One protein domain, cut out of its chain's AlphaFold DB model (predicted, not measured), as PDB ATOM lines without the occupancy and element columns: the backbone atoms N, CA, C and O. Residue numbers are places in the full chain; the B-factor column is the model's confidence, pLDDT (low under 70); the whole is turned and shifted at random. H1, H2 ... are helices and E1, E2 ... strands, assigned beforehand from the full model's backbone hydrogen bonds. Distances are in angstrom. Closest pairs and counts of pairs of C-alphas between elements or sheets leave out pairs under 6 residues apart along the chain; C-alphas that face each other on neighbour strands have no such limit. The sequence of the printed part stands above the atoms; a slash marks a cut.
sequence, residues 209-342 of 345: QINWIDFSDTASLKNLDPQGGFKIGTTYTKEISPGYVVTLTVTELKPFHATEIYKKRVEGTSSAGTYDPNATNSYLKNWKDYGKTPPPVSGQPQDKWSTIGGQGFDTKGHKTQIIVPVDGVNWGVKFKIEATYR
ATOM      1  N   GLN A 209     -17.864 -51.839 -35.535       73.31
ATOM      2  CA  GLN A 209     -17.155 -52.680 -34.567       73.31
ATOM      3  C   GLN A 209     -16.449 -51.842 -33.481       73.31
ATOM      4  O   GLN A 209     -15.951 -52.402 -32.505       73.31
ATOM      5  N   ILE A 210     -16.393 -50.510 -33.628       79.94
ATOM      6  CA  ILE A 210     -15.782 -49.611 -32.643       79.94
ATOM      7  C   ILE A 210     -16.805 -49.255 -31.562       79.94
ATOM      8  O   ILE A 210     -17.740 -48.488 -31.793       79.94
ATOM      9  N   ASN A 211     -16.576 -49.754 -30.347       83.94
ATOM     10  CA  ASN A 211     -17.342 -49.349 -29.173       83.94
ATOM     11  C   ASN A 211     -16.817 -48.008 -28.646       83.94
ATOM     12  O   ASN A 211     -15.760 -47.934 -28.018       83.94
ATOM     13  N   TRP A 212     -17.565 -46.941 -28.925       86.69
ATOM     14  CA  TRP A 212     -17.257 -45.590 -28.467       86.69
ATOM     15  C   TRP A 212     -17.545 -45.416 -26.973       86.69
ATOM     16  O   TRP A 212     -18.540 -45.914 -26.448       86.69
ATOM     17  N   ILE A 213     -16.688 -44.652 -26.297       90.88
ATOM     18  CA  ILE A 213     -16.912 -44.219 -24.917       90.88
ATOM     19  C   ILE A 213     -17.822 -42.988 -24.953       90.88
ATOM     20  O   ILE A 213     -17.403 -41.915 -25.383       90.88
ATOM     21  N   ASP A 214     -19.074 -43.160 -24.529       92.44
ATOM     22  CA  ASP A 214     -20.054 -42.078 -24.429       92.44
ATOM     23  C   ASP A 214     -20.049 -41.447 -23.031       92.44
ATOM     24  O   ASP A 214     -20.501 -42.047 -22.055       92.44
ATOM     25  N   PHE A 215     -19.588 -40.200 -22.945       93.94
ATOM     26  CA  PHE A 215     -19.595 -39.390 -21.728       93.94
ATOM     27  C   PHE A 215     -20.954 -38.705 -21.451       93.94
ATOM     28  O   PHE A 215     -21.037 -37.829 -20.591       93.94
ATOM     29  N   SER A 216     -22.026 -39.083 -22.159       91.50
ATOM     30  CA  SER A 216     -23.414 -38.721 -21.809       91.50
ATOM     31  C   SER A 216     -23.972 -39.608 -20.696       91.50
ATOM     32  O   SER A 216     -24.918 -39.213 -20.019       91.50
ATOM     33  N   ASP A 217     -23.394 -40.796 -20.497       91.06
ATOM     34  CA  ASP A 217     -23.808 -41.736 -19.459       91.06
ATOM     35  C   ASP A 217     -23.343 -41.266 -18.069       91.06
ATOM     36  O   ASP A 217     -22.275 -41.626 -17.561       91.06
ATOM     37  N   THR A 218     -24.191 -40.453 -17.439       88.31
ATOM     38  CA  THR A 218     -24.009 -39.925 -16.082       88.31
ATOM     39  C   THR A 218     -24.139 -40.976 -14.977       88.31
ATOM     40  O   THR A 218     -23.790 -40.674 -13.839       88.31
ATOM     41  N   ALA A 219     -24.585 -42.204 -15.269       92.62
ATOM     42  CA  ALA A 219     -24.550 -43.311 -14.308       92.62
ATOM     43  C   ALA A 219     -23.173 -44.002 -14.290       92.62
ATOM     44  O   ALA A 219     -22.708 -44.458 -13.238       92.62
ATOM     45  N   SER A 220     -22.502 -44.038 -15.446       95.31
ATOM     46  CA  SER A 220     -21.129 -44.540 -15.602       95.31
ATOM     47  C   SER A 220     -20.059 -43.508 -15.221       95.31
ATOM     48  O   SER A 220     -18.953 -43.895 -14.835       95.31
ATOM     49  N   LEU A 221     -20.374 -42.207 -15.284       95.81
ATOM     50  CA  LEU A 221     -19.527 -41.113 -14.788       95.81
ATOM     51  C   LEU A 221     -19.728 -40.850 -13.293       95.81
ATOM     52  O   LEU A 221     -20.847 -40.717 -12.809       95.81
ATOM     53  N   LYS A 222     -18.626 -40.701 -12.553       97.31
ATOM     54  CA  LYS A 222     -18.639 -40.355 -11.124       97.31
ATOM     55  C   LYS A 222     -17.560 -39.333 -10.792       97.31
ATOM     56  O   LYS A 222     -16.545 -39.218 -11.480       97.31
ATOM     57  N   ASN A 223     -17.778 -38.612  -9.691       97.12
ATOM     58  CA  ASN A 223     -16.852 -37.615  -9.156       97.12
ATOM     59  C   ASN A 223     -16.534 -36.465 -10.146       97.12
ATOM     60  O   ASN A 223     -15.388 -36.022 -10.245       97.12
ATOM     61  N   LEU A 224     -17.551 -35.954 -10.851       96.19
ATOM     62  CA  LEU A 224     -17.488 -34.724 -11.661       96.19
ATOM     63  C   LEU A 224     -17.351 -33.459 -10.787       96.19
ATOM     64  O   LEU A 224     -17.535 -33.511  -9.566       96.19
ATOM     65  N   ASP A 225     -16.979 -32.332 -11.385       94.44
ATOM     66  CA  ASP A 225     -17.018 -31.008 -10.747       94.44
ATOM     67  C   ASP A 225     -18.444 -30.388 -10.745       94.44
ATOM     68  O   ASP A 225     -19.357 -30.948 -11.360       94.44
ATOM     69  N   PRO A 226     -18.678 -29.247 -10.059       93.25
ATOM     70  CA  PRO A 226     -19.999 -28.605  -9.997       93.25
ATOM     71  C   PRO A 226     -20.549 -28.070 -11.331       93.25
ATOM     72  O   PRO A 226     -21.720 -27.707 -11.386       93.25
ATOM     73  N   GLN A 227     -19.738 -28.002 -12.391       92.06
ATOM     74  CA  GLN A 227     -20.164 -27.645 -13.751       92.06
ATOM     75  C   GLN A 227     -20.405 -28.892 -14.628       92.06
ATOM     76  O   GLN A 227     -20.687 -28.767 -15.819       92.06
ATOM     77  N   GLY A 228     -20.312 -30.099 -14.054       91.94
ATOM     78  CA  GLY A 228     -20.451 -31.369 -14.771       91.94
ATOM     79  C   GLY A 228     -19.201 -31.778 -15.560       91.94
ATOM     80  O   GLY A 228     -19.278 -32.677 -16.398       91.94
ATOM     81  N   GLY A 229     -18.064 -31.125 -15.318       94.75
ATOM     82  CA  GLY A 229     -16.791 -31.406 -15.969       94.75
ATOM     83  C   GLY A 229     -15.893 -32.384 -15.213       94.75
ATOM     84  O   GLY A 229     -16.209 -32.891 -14.130       94.75
ATOM     85  N   PHE A 230     -14.755 -32.684 -15.832       97.31
ATOM     86  CA  PHE A 230     -13.742 -33.586 -15.306       97.31
ATOM     87  C   PHE A 230     -12.803 -32.849 -14.344       97.31
ATOM     88  O   PHE A 230     -12.139 -31.883 -14.722       97.31
ATOM     89  N   LYS A 231     -12.650 -33.395 -13.136       97.00
ATOM     90  CA  LYS A 231     -11.593 -33.037 -12.179       97.00
ATOM     91  C   LYS A 231     -10.692 -34.240 -11.883       97.00
ATOM     92  O   LYS A 231     -10.966 -35.360 -12.310       97.00
ATOM     93  N   ILE A 232      -9.601 -34.031 -11.146       97.81
ATOM     94  CA  ILE A 232      -8.725 -35.136 -10.722       97.81
ATOM     95  C   ILE A 232      -9.544 -36.128  -9.880       97.81
ATOM     96  O   ILE A 232     -10.276 -35.738  -8.970       97.81
ATOM     97  N   GLY A 233      -9.451 -37.414 -10.219       97.81
ATOM     98  CA  GLY A 233     -10.263 -38.476  -9.629       97.81
ATOM     99  C   GLY A 233     -11.679 -38.620 -10.204       97.81
ATOM    100  O   GLY A 233     -12.429 -39.443  -9.682       97.81
ATOM    101  N   THR A 234     -12.077 -37.875 -11.244       98.12
ATOM    102  CA  THR A 234     -13.267 -38.227 -12.045       98.12
ATOM    103  C   THR A 234     -13.059 -39.601 -12.682       98.12
ATOM    104  O   THR A 234     -11.989 -39.868 -13.238       98.12
ATOM    105  N   THR A 235     -14.078 -40.461 -12.620       98.00
ATOM    106  CA  THR A 235     -14.039 -41.822 -13.175       98.00
ATOM    107  C   THR A 235     -15.164 -42.055 -14.174       98.00
ATOM    108  O   THR A 235     -16.303 -41.689 -13.891       98.00
ATOM    109  N   TYR A 236     -14.868 -42.740 -15.278       97.38
ATOM    110  CA  TYR A 236     -15.859 -43.379 -16.152       97.38
ATOM    111  C   TYR A 236     -15.673 -44.894 -16.060       97.38
ATOM    112  O   TYR A 236     -14.583 -45.371 -16.368       97.38
ATOM    113  N   THR A 237     -16.705 -45.645 -15.671       97.38
ATOM    114  CA  THR A 237     -16.664 -47.117 -15.604       97.38
ATOM    115  C   THR A 237     -17.840 -47.714 -16.367       97.38
ATOM    116  O   THR A 237     -18.986 -47.492 -15.981       97.38
ATOM    117  N   LYS A 238     -17.571 -48.503 -17.415       95.69
ATOM    118  CA  LYS A 238     -18.604 -49.104 -18.276       95.69
ATOM    119  C   LYS A 238     -18.206 -50.500 -18.752       95.69
ATOM    120  O   LYS A 238     -17.062 -50.723 -19.143       95.69
ATOM    121  N   GLU A 239     -19.167 -51.420 -18.779       94.38
ATOM    122  CA  GLU A 239     -19.072 -52.645 -19.577       94.38
ATOM    123  C   GLU A 239     -19.304 -52.301 -21.055       94.38
ATOM    124  O   GLU A 239     -20.411 -51.929 -21.441       94.38
ATOM    125  N   ILE A 240     -18.245 -52.362 -21.867       90.88
ATOM    126  CA  ILE A 240     -18.282 -51.973 -23.290       90.88
ATOM    127  C   ILE A 240     -18.426 -53.172 -24.236       90.88
ATOM    128  O   ILE A 240     -18.534 -52.994 -25.443       90.88
ATOM    129  N   SER A 241     -18.367 -54.395 -23.715       90.00
ATOM    130  CA  SER A 241     -18.564 -55.666 -24.427       90.00
ATOM    131  C   SER A 241     -18.795 -56.760 -23.372       90.00
ATOM    132  O   SER A 241     -18.280 -56.590 -22.267       90.00
ATOM    133  N   PRO A 242     -19.525 -57.864 -23.637       93.75
ATOM    134  CA  PRO A 242     -19.885 -58.846 -22.609       93.75
ATOM    135  C   PRO A 242     -18.700 -59.387 -21.787       93.75
ATOM    136  O   PRO A 242     -17.809 -60.085 -22.284       93.75
ATOM    137  N   GLY A 243     -18.711 -59.070 -20.494       94.25
ATOM    138  CA  GLY A 243     -17.670 -59.361 -19.516       94.25
ATOM    139  C   GLY A 243     -16.454 -58.428 -19.551       94.25
ATOM    140  O   GLY A 243     -15.538 -58.654 -18.765       94.25
ATOM    141  N   TYR A 244     -16.395 -57.423 -20.428       95.88
ATOM    142  CA  TYR A 244     -15.270 -56.494 -20.590       95.88
ATOM    143  C   TYR A 244     -15.623 -55.091 -20.073       95.88
ATOM    144  O   TYR A 244     -16.265 -54.286 -20.756       95.88
ATOM    145  N   VAL A 245     -15.174 -54.792 -18.855       96.62
ATOM    146  CA  VAL A 245     -15.382 -53.501 -18.184       96.62
ATOM    147  C   VAL A 245     -14.136 -52.638 -18.342       96.62
ATOM    148  O   VAL A 245     -13.044 -53.078 -17.993       96.62
ATOM    149  N   VAL A 246     -14.295 -51.405 -18.819       96.94
ATOM    150  CA  VAL A 246     -13.245 -50.372 -18.836       96.94
ATOM    151  C   VAL A 246     -13.494 -49.379 -17.708       96.94
ATOM    152  O   VAL A 246     -14.636 -49.012 -17.437       96.94
ATOM    153  N   THR A 247     -12.419 -48.933 -17.058       97.50
ATOM    154  CA  THR A 247     -12.410 -47.801 -16.128       97.50
ATOM    155  C   THR A 247     -11.352 -46.783 -16.547       97.50
ATOM    156  O   THR A 247     -10.156 -47.075 -16.549       97.50
ATOM    157  N   LEU A 248     -11.797 -45.570 -16.872       97.75
ATOM    158  CA  LEU A 248     -10.948 -44.390 -17.011       97.75
ATOM    159  C   LEU A 248     -10.954 -43.619 -15.689       97.75
ATOM    160  O   LEU A 248     -12.029 -43.367 -15.148       97.75
ATOM    161  N   THR A 249      -9.792 -43.169 -15.220       98.38
ATOM    162  CA  THR A 249      -9.667 -42.279 -14.051       98.38
ATOM    163  C   THR A 249      -8.771 -41.098 -14.391       98.38
ATOM    164  O   THR A 249      -7.614 -41.293 -14.761       98.38
ATOM    165  N   VAL A 250      -9.270 -39.871 -14.241       98.50
ATOM    166  CA  VAL A 250      -8.490 -38.644 -14.472       98.50
ATOM    167  C   VAL A 250      -7.399 -38.514 -13.410       98.50
ATOM    168  O   VAL A 250      -7.698 -38.454 -12.216       98.50
ATOM    169  N   THR A 251      -6.136 -38.446 -13.830       98.06
ATOM    170  CA  THR A 251      -4.971 -38.325 -12.935       98.06
ATOM    171  C   THR A 251      -4.328 -36.943 -12.971       98.06
ATOM    172  O   THR A 251      -3.962 -36.421 -11.924       98.06
ATOM    173  N   GLU A 252      -4.229 -36.321 -14.148       97.12
ATOM    174  CA  GLU A 252      -3.661 -34.979 -14.334       97.12
ATOM    175  C   GLU A 252      -4.554 -34.151 -15.271       97.12
ATOM    176  O   GLU A 252      -5.077 -34.665 -16.261       97.12
ATOM    177  N   LEU A 253      -4.699 -32.858 -14.968       97.12
ATOM    178  CA  LEU A 253      -5.370 -31.846 -15.794       97.12
ATOM    179  C   LEU A 253      -4.402 -30.678 -16.004       97.12
ATOM    180  O   LEU A 253      -4.512 -29.628 -15.368       97.12
ATOM    181  N   LYS A 254      -3.376 -30.932 -16.820       96.75
ATOM    182  CA  LYS A 254      -2.256 -30.020 -17.053       96.75
ATOM    183  C   LYS A 254      -1.919 -29.927 -18.547       96.75
ATOM    184  O   LYS A 254      -1.977 -30.950 -19.235       96.75
ATOM    185  N   PRO A 255      -1.507 -28.747 -19.042       97.56
ATOM    186  CA  PRO A 255      -1.048 -28.556 -20.412       97.56
ATOM    187  C   PRO A 255       0.301 -29.239 -20.662       97.56
ATOM    188  O   PRO A 255       1.067 -29.518 -19.739       97.56
ATOM    189  N   PHE A 256       0.639 -29.456 -21.938       97.75
ATOM    190  CA  PHE A 256       1.832 -30.221 -22.327       97.75
ATOM    191  C   PHE A 256       3.148 -29.694 -21.720       97.75
ATOM    192  O   PHE A 256       4.011 -30.493 -21.357       97.75
ATOM    193  N   HIS A 257       3.282 -28.374 -21.546       96.75
ATOM    194  CA  HIS A 257       4.492 -27.742 -21.007       96.75
ATOM    195  C   HIS A 257       4.768 -28.017 -19.514       96.75
ATOM    196  O   HIS A 257       5.880 -27.771 -19.052       96.75
ATOM    197  N   ALA A 258       3.814 -28.616 -18.793       97.56
ATOM    198  CA  ALA A 258       4.005 -29.114 -17.429       97.56
ATOM    199  C   ALA A 258       4.509 -30.567 -17.351       97.56
ATOM    200  O   ALA A 258       4.722 -31.098 -16.262       97.56
ATOM    201  N   THR A 259       4.660 -31.252 -18.489       97.31
ATOM    202  CA  THR A 259       4.999 -32.681 -18.510       97.31
ATOM    203  C   THR A 259       6.509 -32.929 -18.484       97.31
ATOM    204  O   THR A 259       7.293 -32.205 -19.099       97.31
ATOM    205  N   GLU A 260       6.924 -34.048 -17.884       96.19
ATOM    206  CA  GLU A 260       8.307 -34.546 -17.979       96.19
ATOM    207  C   GLU A 260       8.737 -34.851 -19.432       96.19
ATOM    208  O   GLU A 260       9.929 -34.897 -19.729       96.19
ATOM    209  N   ILE A 261       7.782 -35.033 -20.356       96.69
ATOM    210  CA  ILE A 261       8.054 -35.171 -21.795       96.69
ATOM    211  C   ILE A 261       8.495 -33.826 -22.384       96.69
ATOM    212  O   ILE A 261       9.421 -33.793 -23.189       96.69
ATOM    213  N   TYR A 262       7.856 -32.720 -21.992       97.69
ATOM    214  CA  TYR A 262       8.251 -31.382 -22.429       97.69
ATOM    215  C   TYR A 262       9.583 -30.955 -21.813       97.69
ATOM    216  O   TYR A 262      10.470 -30.529 -22.544       97.69
ATOM    217  N   LYS A 263       9.762 -31.174 -20.504       97.81
ATOM    218  CA  LYS A 263      11.025 -30.961 -19.778       97.81
ATOM    219  C   LYS A 263      12.230 -31.526 -20.535       97.81
ATOM    220  O   LYS A 263      13.111 -30.773 -20.925       97.81
ATOM    221  N   LYS A 264      12.190 -32.822 -20.869       97.88
ATOM    222  CA  LYS A 264      13.241 -33.537 -21.621       97.88
ATOM    223  C   LYS A 264      13.423 -33.079 -23.075       97.88
ATOM    224  O   LYS A 264      14.373 -33.501 -23.723       97.88
ATOM    225  N   ARG A 265      12.508 -32.266 -23.620       97.81
ATOM    226  CA  ARG A 265      12.636 -31.637 -24.950       97.81
ATOM    227  C   ARG A 265      13.233 -30.230 -24.890       97.81
ATOM    228  O   ARG A 265      13.743 -29.778 -25.908       97.81
ATOM    229  N   VAL A 266      13.139 -29.541 -23.750       97.75
ATOM    230  CA  VAL A 266      13.699 -28.188 -23.555       97.75
ATOM    231  C   VAL A 266      14.981 -28.174 -22.716       97.75
ATOM    232  O   VAL A 266      15.720 -27.192 -22.747       97.75
ATOM    233  N   GLU A 267      15.275 -29.257 -22.001       96.94
ATOM    234  CA  GLU A 267      16.525 -29.499 -21.278       96.94
ATOM    235  C   GLU A 267      17.753 -29.269 -22.181       96.94
ATOM    236  O   GLU A 267      17.814 -29.752 -23.310       96.94
ATOM    237  N   GLY A 268      18.713 -28.468 -21.706       96.50
ATOM    238  CA  GLY A 268      19.897 -28.066 -22.479       96.50
ATOM    239  C   GLY A 268      19.659 -27.021 -23.583       96.50
ATOM    240  O   GLY A 268      20.617 -26.623 -24.242       96.50
ATOM    241  N   THR A 269      18.426 -26.545 -23.790       97.88
ATOM    242  CA  THR A 269      18.097 -25.515 -24.797       97.88
ATOM    243  C   THR A 269      17.869 -24.139 -24.164       97.88
ATOM    244  O   THR A 269      17.608 -24.027 -22.966       97.88
ATOM    245  N   SER A 270      17.868 -23.076 -24.975       97.44
ATOM    246  CA  SER A 270      17.438 -21.734 -24.545       97.44
ATOM    247  C   SER A 270      15.987 -21.688 -24.039       97.44
ATOM    248  O   SER A 270      15.640 -20.811 -23.252       97.44
ATOM    249  N   SER A 271      15.155 -22.658 -24.428       96.56
ATOM    250  CA  SER A 271      13.779 -22.817 -23.952       96.56
ATOM    251  C   SER A 271      13.671 -23.565 -22.616       96.56
ATOM    252  O   SER A 271      12.558 -23.800 -22.162       96.56
ATOM    253  N   ALA A 272      14.769 -23.948 -21.949       96.38
ATOM    254  CA  ALA A 272      14.701 -24.704 -20.689       96.38
ATOM    255  C   ALA A 272      13.806 -24.037 -19.619       96.38
ATOM    256  O   ALA A 272      13.110 -24.724 -18.873       96.38
ATOM    257  N   GLY A 273      13.764 -22.699 -19.596       96.50
ATOM    258  CA  GLY A 273      12.917 -21.905 -18.698       96.50
ATOM    259  C   GLY A 273      11.421 -21.847 -19.046       96.50
ATOM    260  O   GLY A 273      10.692 -21.136 -18.363       96.50
ATOM    261  N   THR A 274      10.937 -22.544 -20.084       96.31
ATOM    262  CA  THR A 274       9.499 -22.596 -20.431       96.31
ATOM    263  C   THR A 274       8.772 -23.829 -19.882       96.31
ATOM    264  O   THR A 274       7.563 -23.959 -20.080       96.31
ATOM    265  N   TYR A 275       9.479 -24.743 -19.209       97.81
ATOM    266  CA  TYR A 275       8.872 -25.841 -18.451       97.81
ATOM    267  C   TYR A 275       8.365 -25.323 -17.100       97.81
ATOM    268  O   TYR A 275       9.143 -24.814 -16.296       97.81
ATOM    269  N   ASP A 276       7.070 -25.499 -16.844       97.38
ATOM    270  CA  ASP A 276       6.436 -25.184 -15.561       97.38
ATOM    271  C   ASP A 276       5.655 -26.411 -15.062       97.38
ATOM    272  O   ASP A 276       4.548 -26.664 -15.546       97.38
ATOM    273  N   PRO A 277       6.179 -27.183 -14.089       97.12
ATOM    274  CA  PRO A 277       5.502 -28.372 -13.576       97.12
ATOM    275  C   PRO A 277       4.181 -28.061 -12.860       97.12
ATOM    276  O   PRO A 277       3.399 -28.985 -12.620       97.12
ATOM    277  N   ASN A 278       3.914 -26.802 -12.508       96.69
ATOM    278  CA  ASN A 278       2.719 -26.366 -11.790       96.69
ATOM    279  C   ASN A 278       1.652 -25.746 -12.704       96.69
ATOM    280  O   ASN A 278       0.537 -25.517 -12.233       96.69
ATOM    281  N   ALA A 279       1.944 -25.541 -13.994       96.38
ATOM    282  CA  ALA A 279       0.995 -24.962 -14.937       96.38
ATOM    283  C   ALA A 279      -0.316 -25.763 -15.019       96.38
ATOM    284  O   ALA A 279      -0.338 -27.001 -15.025       96.38
ATOM    285  N   THR A 280      -1.421 -25.027 -15.117       96.00
ATOM    286  CA  THR A 280      -2.795 -25.535 -15.192       96.00
ATOM    287  C   THR A 280      -3.414 -25.247 -16.560       96.00
ATOM    288  O   THR A 280      -2.918 -24.423 -17.335       96.00
ATOM    289  N   ASN A 281      -4.507 -25.946 -16.877       96.75
ATOM    290  CA  ASN A 281      -5.273 -25.700 -18.100       96.75
ATOM    291  C   ASN A 281      -5.798 -24.252 -18.092       96.75
ATOM    292  O   ASN A 281      -6.543 -23.868 -17.191       96.75
ATOM    293  N   SER A 282      -5.379 -23.441 -19.064       96.94
ATOM    294  CA  SER A 282      -5.550 -21.981 -19.038       96.94
ATOM    295  C   SER A 282      -5.629 -21.382 -20.444       96.94
ATOM    296  O   SER A 282      -5.121 -21.958 -21.407       96.94
ATOM    297  N   TYR A 283      -6.277 -20.223 -20.586       98.06
ATOM    298  CA  TYR A 283      -6.297 -19.488 -21.853       98.06
ATOM    299  C   TYR A 283      -4.882 -19.068 -22.293       98.06
ATOM    300  O   TYR A 283      -3.999 -18.814 -21.472       98.06
ATOM    301  N   LEU A 284      -4.668 -18.971 -23.606       97.06
ATOM    302  CA  LEU A 284      -3.428 -18.480 -24.203       97.06
ATOM    303  C   LEU A 284      -3.218 -16.986 -23.900       97.06
ATOM    304  O   LEU A 284      -4.174 -16.220 -23.804       97.06
ATOM    305  N   LYS A 285      -1.952 -16.552 -23.809       95.31
ATOM    306  CA  LYS A 285      -1.568 -15.166 -23.457       95.31
ATOM    307  C   LYS A 285      -2.109 -14.091 -24.410       95.31
ATOM    308  O   LYS A 285      -2.207 -12.934 -24.025       95.31
ATOM    309  N   ASN A 286      -2.426 -14.466 -25.649       95.50
ATOM    310  CA  ASN A 286      -2.990 -13.602 -26.686       95.50
ATOM    311  C   ASN A 286      -4.518 -13.747 -26.836       95.50
ATOM    312  O   ASN A 286      -5.083 -13.238 -27.802       95.50
ATOM    313  N   TRP A 287      -5.189 -14.465 -25.930       97.44
ATOM    314  CA  TRP A 287      -6.632 -14.684 -25.983       97.44
ATOM    315  C   TRP A 287      -7.400 -13.671 -25.127       97.44
ATOM    316  O   TRP A 287      -6.962 -13.294 -24.042       97.44
ATOM    317  N   LYS A 288      -8.594 -13.274 -25.583       96.88
ATOM    318  CA  LYS A 288      -9.454 -12.256 -24.940       96.88
ATOM    319  C   LYS A 288      -9.856 -12.574 -23.487       96.88
ATOM    320  O   LYS A 288     -10.223 -11.679 -22.735       96.88
ATOM    321  N   ASP A 289      -9.812 -13.854 -23.113       97.00
ATOM    322  CA  ASP A 289     -10.183 -14.370 -21.792       97.00
ATOM    323  C   ASP A 289      -8.959 -14.756 -20.936       97.00
ATOM    324  O   ASP A 289      -9.103 -15.431 -19.916       97.00
ATOM    325  N   TYR A 290      -7.748 -14.327 -21.318       96.25
ATOM    326  CA  TYR A 290      -6.531 -14.581 -20.542       96.25
ATOM    327  C   TYR A 290      -6.660 -14.123 -19.077       96.25
ATOM    328  O   TYR A 290      -7.256 -13.092 -18.774       96.25
ATOM    329  N   GLY A 291      -6.126 -14.929 -18.157       94.81
ATOM    330  CA  GLY A 291      -6.268 -14.737 -16.709       94.81
ATOM    331  C   GLY A 291      -7.581 -15.254 -16.104       94.81
ATOM    332  O   GLY A 291      -7.646 -15.421 -14.888       94.81
ATOM    333  N   LYS A 292      -8.608 -15.573 -16.907       96.12
ATOM    334  CA  LYS A 292      -9.825 -16.250 -16.425       96.12
ATOM    335  C   LYS A 292      -9.609 -17.764 -16.344       96.12
ATOM    336  O   LYS A 292      -8.848 -18.338 -17.124       96.12
ATOM    337  N   THR A 293     -10.337 -18.431 -15.453       94.31
ATOM    338  CA  THR A 293     -10.438 -19.898 -15.449       94.31
ATOM    339  C   THR A 293     -11.256 -20.351 -16.669       94.31
ATOM    340  O   THR A 293     -12.378 -19.864 -16.839       94.31
ATOM    341  N   PRO A 294     -10.746 -21.247 -17.534       96.06
ATOM    342  CA  PRO A 294     -11.549 -21.827 -18.605       96.06
ATOM    343  C   PRO A 294     -12.585 -22.818 -18.038       96.06
ATOM    344  O   PRO A 294     -12.374 -23.362 -16.950       96.06
ATOM    345  N   PRO A 295     -13.679 -23.107 -18.767       96.44
ATOM    346  CA  PRO A 295     -14.553 -24.234 -18.464       96.44
ATOM    347  C   PRO A 295     -13.767 -25.556 -18.365       96.44
ATOM    348  O   PRO A 295     -12.740 -25.718 -19.034       96.44
ATOM    349  N   PRO A 296     -14.235 -26.523 -17.562       96.25
ATOM    350  CA  PRO A 296     -13.540 -27.788 -17.375       96.25
ATOM    351  C   PRO A 296     -13.519 -28.648 -18.645       96.25
ATOM    352  O   PRO A 296     -14.396 -28.571 -19.513       96.25
ATOM    353  N   VAL A 297     -12.519 -29.532 -18.715       97.25
ATOM    354  CA  VAL A 297     -12.471 -30.611 -19.712       97.25
ATOM    355  C   VAL A 297     -13.730 -31.461 -19.540       97.25
ATOM    356  O   VAL A 297     -14.059 -31.852 -18.423       97.25
ATOM    357  N   SER A 298     -14.459 -31.733 -20.616       95.75
ATOM    358  CA  SER A 298     -15.766 -32.389 -20.536       95.75
ATOM    359  C   SER A 298     -16.063 -33.253 -21.758       95.75
ATOM    360  O   SER A 298     -15.456 -33.106 -22.820       95.75
ATOM    361  N   GLY A 299     -17.023 -34.165 -21.581       95.19
ATOM    362  CA  GLY A 299     -17.628 -34.929 -22.663       95.19
ATOM    363  C   GLY A 299     -18.523 -34.047 -23.534       95.19
ATOM    364  O   GLY A 299     -19.493 -33.479 -23.018       95.19
ATOM    365  N   GLN A 300     -18.245 -33.960 -24.834       94.44
ATOM    366  CA  GLN A 300     -19.040 -33.194 -25.803       94.44
ATOM    367  C   GLN A 300     -19.424 -34.033 -27.036       94.44
ATOM    368  O   GLN A 300     -18.720 -35.001 -27.348       94.44
ATOM    369  N   PRO A 301     -20.551 -33.716 -27.711       93.00
ATOM    370  CA  PRO A 301     -20.933 -34.350 -28.974       93.00
ATOM    371  C   PRO A 301     -19.934 -34.049 -30.094       93.00
ATOM    372  O   PRO A 301     -19.096 -33.158 -29.965       93.00
ATOM    373  N   GLN A 302     -20.061 -34.754 -31.220       89.88
ATOM    374  CA  GLN A 302     -19.379 -34.348 -32.450       89.88
ATOM    375  C   GLN A 302     -19.911 -33.015 -32.988       89.88
ATOM    376  O   GLN A 302     -21.076 -32.658 -32.809       89.88
ATOM    377  N   ASP A 303     -19.041 -32.324 -33.710       87.44
ATOM    378  CA  ASP A 303     -19.267 -31.046 -34.369       87.44
ATOM    379  C   ASP A 303     -18.738 -31.074 -35.825       87.44
ATOM    380  O   ASP A 303     -18.332 -32.112 -36.347       87.44
ATOM    381  N   LYS A 304     -18.698 -29.918 -36.496       84.69
ATOM    382  CA  LYS A 304     -18.179 -29.797 -37.873       84.69
ATOM    383  C   LYS A 304     -16.651 -29.916 -38.011       84.69
ATOM    384  O   LYS A 304     -16.174 -30.109 -39.125       84.69
ATOM    385  N   TRP A 305     -15.886 -29.768 -36.928       83.94
ATOM    386  CA  TRP A 305     -14.423 -29.921 -36.915       83.94
ATOM    387  C   TRP A 305     -13.977 -31.349 -36.561       83.94
ATOM    388  O   TRP A 305     -12.793 -31.681 -36.620       83.94
ATOM    389  N   SER A 306     -14.933 -32.210 -36.227       84.38
ATOM    390  CA  SER A 306     -14.734 -33.594 -35.820       84.38
ATOM    391  C   SER A 306     -14.268 -34.476 -36.979       84.38
ATOM    392  O   SER A 306     -15.078 -34.969 -37.766       84.38
ATOM    393  N   THR A 307     -12.960 -34.745 -37.051       82.31
ATOM    394  CA  THR A 307     -12.320 -35.530 -38.128       82.31
ATOM    395  C   THR A 307     -13.007 -36.872 -38.401       82.31
ATOM    396  O   THR A 307     -13.127 -37.279 -39.552       82.31
ATOM    397  N   ILE A 308     -13.496 -37.544 -37.353       79.94
ATOM    398  CA  ILE A 308     -14.193 -38.835 -37.450       79.94
ATOM    399  C   ILE A 308     -15.584 -38.715 -38.099       79.94
ATOM    400  O   ILE A 308     -15.965 -39.578 -38.889       79.94
ATOM    401  N   GLY A 309     -16.310 -37.616 -37.869       78.81
ATOM    402  CA  GLY A 309     -17.600 -37.353 -38.513       78.81
ATOM    403  C   GLY A 309     -17.436 -37.154 -40.020       78.81
ATOM    404  O   GLY A 309     -18.148 -37.767 -40.813       78.81
ATOM    405  N   GLY A 310     -16.397 -36.413 -40.426       74.81
ATOM    406  CA  GLY A 310     -15.990 -36.275 -41.833       74.81
ATOM    407  C   GLY A 310     -15.515 -37.577 -42.501       74.81
ATOM    408  O   GLY A 310     -15.426 -37.636 -43.724       74.81
ATOM    409  N   GLN A 311     -15.244 -38.628 -41.721       78.12
ATOM    410  CA  GLN A 311     -14.915 -39.979 -42.194       78.12
ATOM    411  C   GLN A 311     -16.120 -40.946 -42.141       78.12
ATOM    412  O   GLN A 311     -15.963 -42.134 -42.414       78.12
ATOM    413  N   GLY A 312     -17.320 -40.458 -41.801       76.50
ATOM    414  CA  GLY A 312     -18.556 -41.250 -41.746       76.50
ATOM    415  C   GLY A 312     -18.834 -41.951 -40.410       76.50
ATOM    416  O   GLY A 312     -19.768 -42.749 -40.332       76.50
ATOM    417  N   PHE A 313     -18.066 -41.666 -39.354       80.38
ATOM    418  CA  PHE A 313     -18.281 -42.224 -38.013       80.38
ATOM    419  C   PHE A 313     -19.273 -41.360 -37.218       80.38
ATOM    420  O   PHE A 313     -18.890 -40.681 -36.268       80.38
ATOM    421  N   ASP A 314     -20.552 -41.371 -37.597       83.25
ATOM    422  CA  ASP A 314     -21.608 -40.685 -36.840       83.25
ATOM    423  C   ASP A 314     -21.847 -41.349 -35.468       83.25
ATOM    424  O   ASP A 314     -22.254 -42.511 -35.387       83.25
ATOM    425  N   THR A 315     -21.631 -40.599 -34.382       86.25
ATOM    426  CA  THR A 315     -21.976 -41.020 -33.011       86.25
ATOM    427  C   THR A 315     -23.305 -40.437 -32.519       86.25
ATOM    428  O   THR A 315     -23.549 -40.402 -31.321       86.25
ATOM    429  N   LYS A 316     -24.212 -40.018 -33.414       85.94
ATOM    430  CA  LYS A 316     -25.637 -39.730 -33.145       85.94
ATOM    431  C   LYS A 316     -25.903 -38.712 -32.027       85.94
ATOM    432  O   LYS A 316     -26.901 -38.800 -31.319       85.94
ATOM    433  N   GLY A 317     -24.992 -37.757 -31.844       86.19
ATOM    434  CA  GLY A 317     -25.058 -36.763 -30.767       86.19
ATOM    435  C   GLY A 317     -24.594 -37.255 -29.387       86.19
ATOM    436  O   GLY A 317     -24.568 -36.454 -28.453       86.19
ATOM    437  N   HIS A 318     -24.177 -38.520 -29.247       90.62
ATOM    438  CA  HIS A 318     -23.498 -39.006 -28.042       90.62
ATOM    439  C   HIS A 318     -22.208 -38.207 -27.794       90.62
ATOM    440  O   HIS A 318     -21.468 -37.870 -28.725       90.62
ATOM    441  N   LYS A 319     -21.916 -37.924 -26.523       93.81
ATOM    442  CA  LYS A 319     -20.738 -37.178 -26.065       93.81
ATOM    443  C   LYS A 319     -19.472 -38.031 -26.133       93.81
ATOM    444  O   LYS A 319     -18.907 -38.408 -25.111       93.81
ATOM    445  N   THR A 320     -19.021 -38.347 -27.341       92.06
ATOM    446  CA  THR A 320     -17.856 -39.214 -27.584       92.06
ATOM    447  C   THR A 320     -16.529 -38.457 -27.682       92.06
ATOM    448  O   THR A 320     -15.508 -39.060 -28.008       92.06
ATOM    449  N   GLN A 321     -16.518 -37.143 -27.430       92.50
ATOM    450  CA  GLN A 321     -15.318 -36.305 -27.500       92.50
ATOM    451  C   GLN A 321     -14.934 -35.736 -26.141       92.50
ATOM    452  O   GLN A 321     -15.795 -35.394 -25.337       92.50
ATOM    453  N   ILE A 322     -13.629 -35.599 -25.911       94.75
ATOM    454  CA  ILE A 322     -13.059 -34.991 -24.707       94.75
ATOM    455  C   ILE A 322     -12.440 -33.664 -25.125       94.75
ATOM    456  O   ILE A 322     -11.474 -33.657 -25.885       94.75
ATOM    457  N   ILE A 323     -12.992 -32.549 -24.647       94.44
ATOM    458  CA  ILE A 323     -12.549 -31.208 -25.043       94.44
ATOM    459  C   ILE A 323     -12.751 -30.201 -23.903       94.44
ATOM    460  O   ILE A 323     -13.576 -30.410 -23.012       94.44
ATOM    461  N   VAL A 324     -12.017 -29.089 -23.930       95.62
ATOM    462  CA  VAL A 324     -12.426 -27.859 -23.236       95.62
ATOM    463  C   VAL A 324     -13.389 -27.111 -24.171       95.62
ATOM    464  O   VAL A 324     -12.984 -26.808 -25.289       95.62
ATOM    465  N   PRO A 325     -14.647 -26.823 -23.784       93.38
ATOM    466  CA  PRO A 325     -15.690 -26.339 -24.701       93.38
ATOM    467  C   PRO A 325     -15.580 -24.840 -25.070       93.38
ATOM    468  O   PRO A 325     -16.589 -24.147 -25.175       93.38
ATOM    469  N   VAL A 326     -14.358 -24.330 -25.250       94.50
ATOM    470  CA  VAL A 326     -14.030 -22.968 -25.710       94.50
ATOM    471  C   VAL A 326     -12.695 -22.960 -26.461       94.50
ATOM    472  O   VAL A 326     -11.775 -23.710 -26.134       94.50
ATOM    473  N   ASP A 327     -12.571 -22.058 -27.433       93.94
ATOM    474  CA  ASP A 327     -11.328 -21.824 -28.167       93.94
ATOM    475  C   ASP A 327     -10.235 -21.161 -27.307       93.94
ATOM    476  O   ASP A 327     -10.497 -20.530 -26.279       93.94
ATOM    477  N   GLY A 328      -8.987 -21.245 -27.779       95.25
ATOM    478  CA  GLY A 328      -7.877 -20.447 -27.251       95.25
ATOM    479  C   GLY A 328      -7.312 -20.904 -25.904       95.25
ATOM    480  O   GLY A 328      -6.684 -20.103 -25.213       95.25
ATOM    481  N   VAL A 329      -7.511 -22.169 -25.522       97.31
ATOM    482  CA  VAL A 329      -7.005 -22.756 -24.268       97.31
ATOM    483  C   VAL A 329      -5.788 -23.649 -24.527       97.31
ATOM    484  O   VAL A 329      -5.802 -24.502 -25.410       97.31
ATOM    485  N   ASN A 330      -4.745 -23.499 -23.712       97.06
ATOM    486  CA  ASN A 330      -3.657 -24.462 -23.572       97.06
ATOM    487  C   ASN A 330      -4.036 -25.453 -22.464       97.06
ATOM    488  O   ASN A 330      -4.066 -25.091 -21.286       97.06
ATOM    489  N   TRP A 331      -4.376 -26.686 -22.837       97.69
ATOM    490  CA  TRP A 331      -4.885 -27.692 -21.907       97.69
ATOM    491  C   TRP A 331      -4.314 -29.083 -22.169       97.69
ATOM    492  O   TRP A 331      -3.732 -29.367 -23.215       97.69
ATOM    493  N   GLY A 332      -4.502 -29.959 -21.190       97.31
ATOM    494  CA  GLY A 332      -4.332 -31.394 -21.334       97.31
ATOM    495  C   GLY A 332      -5.111 -32.152 -20.264       97.31
ATOM    496  O   GLY A 332      -5.560 -31.591 -19.260       97.31
ATOM    497  N   VAL A 333      -5.283 -33.447 -20.498       97.56
ATOM    498  CA  VAL A 333      -5.893 -34.394 -19.564       97.56
ATOM    499  C   VAL A 333      -5.163 -35.725 -19.679       97.56
ATOM    500  O   VAL A 333      -4.757 -36.132 -20.768       97.56
ATOM    501  N   LYS A 334      -4.983 -36.405 -18.551       97.44
ATOM    502  CA  LYS A 334      -4.343 -37.715 -18.471       97.44
ATOM    503  C   LYS A 334      -5.266 -38.679 -17.750       97.44
ATOM    504  O   LYS A 334      -5.785 -38.362 -16.680       97.44
ATOM    505  N   PHE A 335      -5.421 -39.862 -18.325       98.00
ATOM    506  CA  PHE A 335      -6.202 -40.940 -17.741       98.00
ATOM    507  C   PHE A 335      -5.276 -42.072 -17.302       98.00
ATOM    508  O   PHE A 335      -4.419 -42.518 -18.065       98.00
ATOM    509  N   LYS A 336      -5.489 -42.586 -16.090       98.19
ATOM    510  CA  LYS A 336      -5.217 -43.994 -15.806       98.19
ATOM    511  C   LYS A 336      -6.310 -44.796 -16.512       98.19
ATOM    512  O   LYS A 336      -7.488 -44.484 -16.346       98.19
ATOM    513  N   ILE A 337      -5.916 -45.795 -17.289       97.38
ATOM    514  CA  ILE A 337      -6.836 -46.712 -17.962       97.38
ATOM    515  C   ILE A 337      -6.650 -48.085 -17.325       97.38
ATOM    516  O   ILE A 337      -5.538 -48.608 -17.281       97.38
ATOM    517  N   GLU A 338      -7.734 -48.648 -16.809       97.38
ATOM    518  CA  GLU A 338      -7.822 -50.034 -16.361       97.38
ATOM    519  C   GLU A 338      -8.936 -50.736 -17.135       97.38
ATOM    520  O   GLU A 338      -9.928 -50.119 -17.525       97.38
ATOM    521  N   ALA A 339      -8.788 -52.041 -17.332       96.50
ATOM    522  CA  ALA A 339      -9.842 -52.897 -17.849       96.50
ATOM    523  C   ALA A 339      -9.934 -54.168 -17.001       96.50
ATOM    524  O   ALA A 339      -9.004 -54.502 -16.263       96.50
ATOM    525  N   THR A 340     -11.053 -54.878 -17.114       97.50
ATOM    526  CA  THR A 340     -11.182 -56.256 -16.643       97.50
ATOM    527  C   THR A 340     -11.979 -57.089 -17.631       97.50
ATOM    528  O   THR A 340     -13.075 -56.672 -18.013       97.50
ATOM    529  N   TYR A 341     -11.502 -58.291 -17.959       97.44
ATOM    530  CA  TYR A 341     -12.273 -59.304 -18.677       97.44
ATOM    531  C   TYR A 341     -12.705 -60.442 -17.746       97.44
ATOM    532  O   TYR A 341     -11.875 -61.105 -17.123       97.44
ATOM    533  N   ARG A 342     -14.019 -60.672 -17.639       95.56
ATOM    534  CA  ARG A 342     -14.658 -61.677 -16.766       95.56
ATOM    535  C   ARG A 342     -14.121 -61.626 -15.325       95.56
ATOM    536  O   ARG A 342     -13.788 -62.649 -14.732       95.56
TER     537      ARG A 342
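What this domain is: This is residues 209 to 342 of the 345 residues of an uncharacterized protein of Streptococcus oralis (UniProt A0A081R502). With little regular structure, the domain is largely loops: a twisted sheet of three long strands, E1, E2 and E5, makes one end, the small helix H1 lies toward the other, and the short hairpin E3-E4 lies near the middle. Residues 307 to 312 stick out. The 134 printed residues hold, in order, E1 E2 H1 E3 E4 E5, mostly strand; both sheets, E1-E2-E5 and E3-E4, are antiparallel. The whole is elongated, 52 by 33 by 33 A, and only just compact, close to loose, with a radius of gyration of the C-alphas of 17.0 A.

How they stand to each other: Residues 221 to 222 pair antiparallel with residues 235 to 236 of E1 (235 to 241). E1 and E2 (244 to 252) form a hairpin at 157 degrees; N 236 and O 248 are 2.9 A apart, within hydrogen-bond range. H1 (260 to 266) has every O i to N i+4 pair within hydrogen-bond range and is not on the sheet. E3 (298 to 300) and E4 (321 to 323) form a hairpin, with N 300 and O 321 at 2.9 A. E5 (334 to 341) is antiparallel to E2, with N 247 and O 338 at 2.8 A.

Where its parts are: E1 begins at C-alpha 235 (-14.039, -41.822, -13.175) and is 18.4 A long; E2 is 25.2 A. E5, 23.0 A, ends at C-alpha 341 (-12.273, -59.304, -18.677).

The domain as a whole: The C-alphas of Pro 242 and Ser 270, the two farthest apart, are 52.7 A apart. The printed part has no cut; the links H1 to E3 and E3 to E4 are long. No printed residue is under 70 in pLDDT.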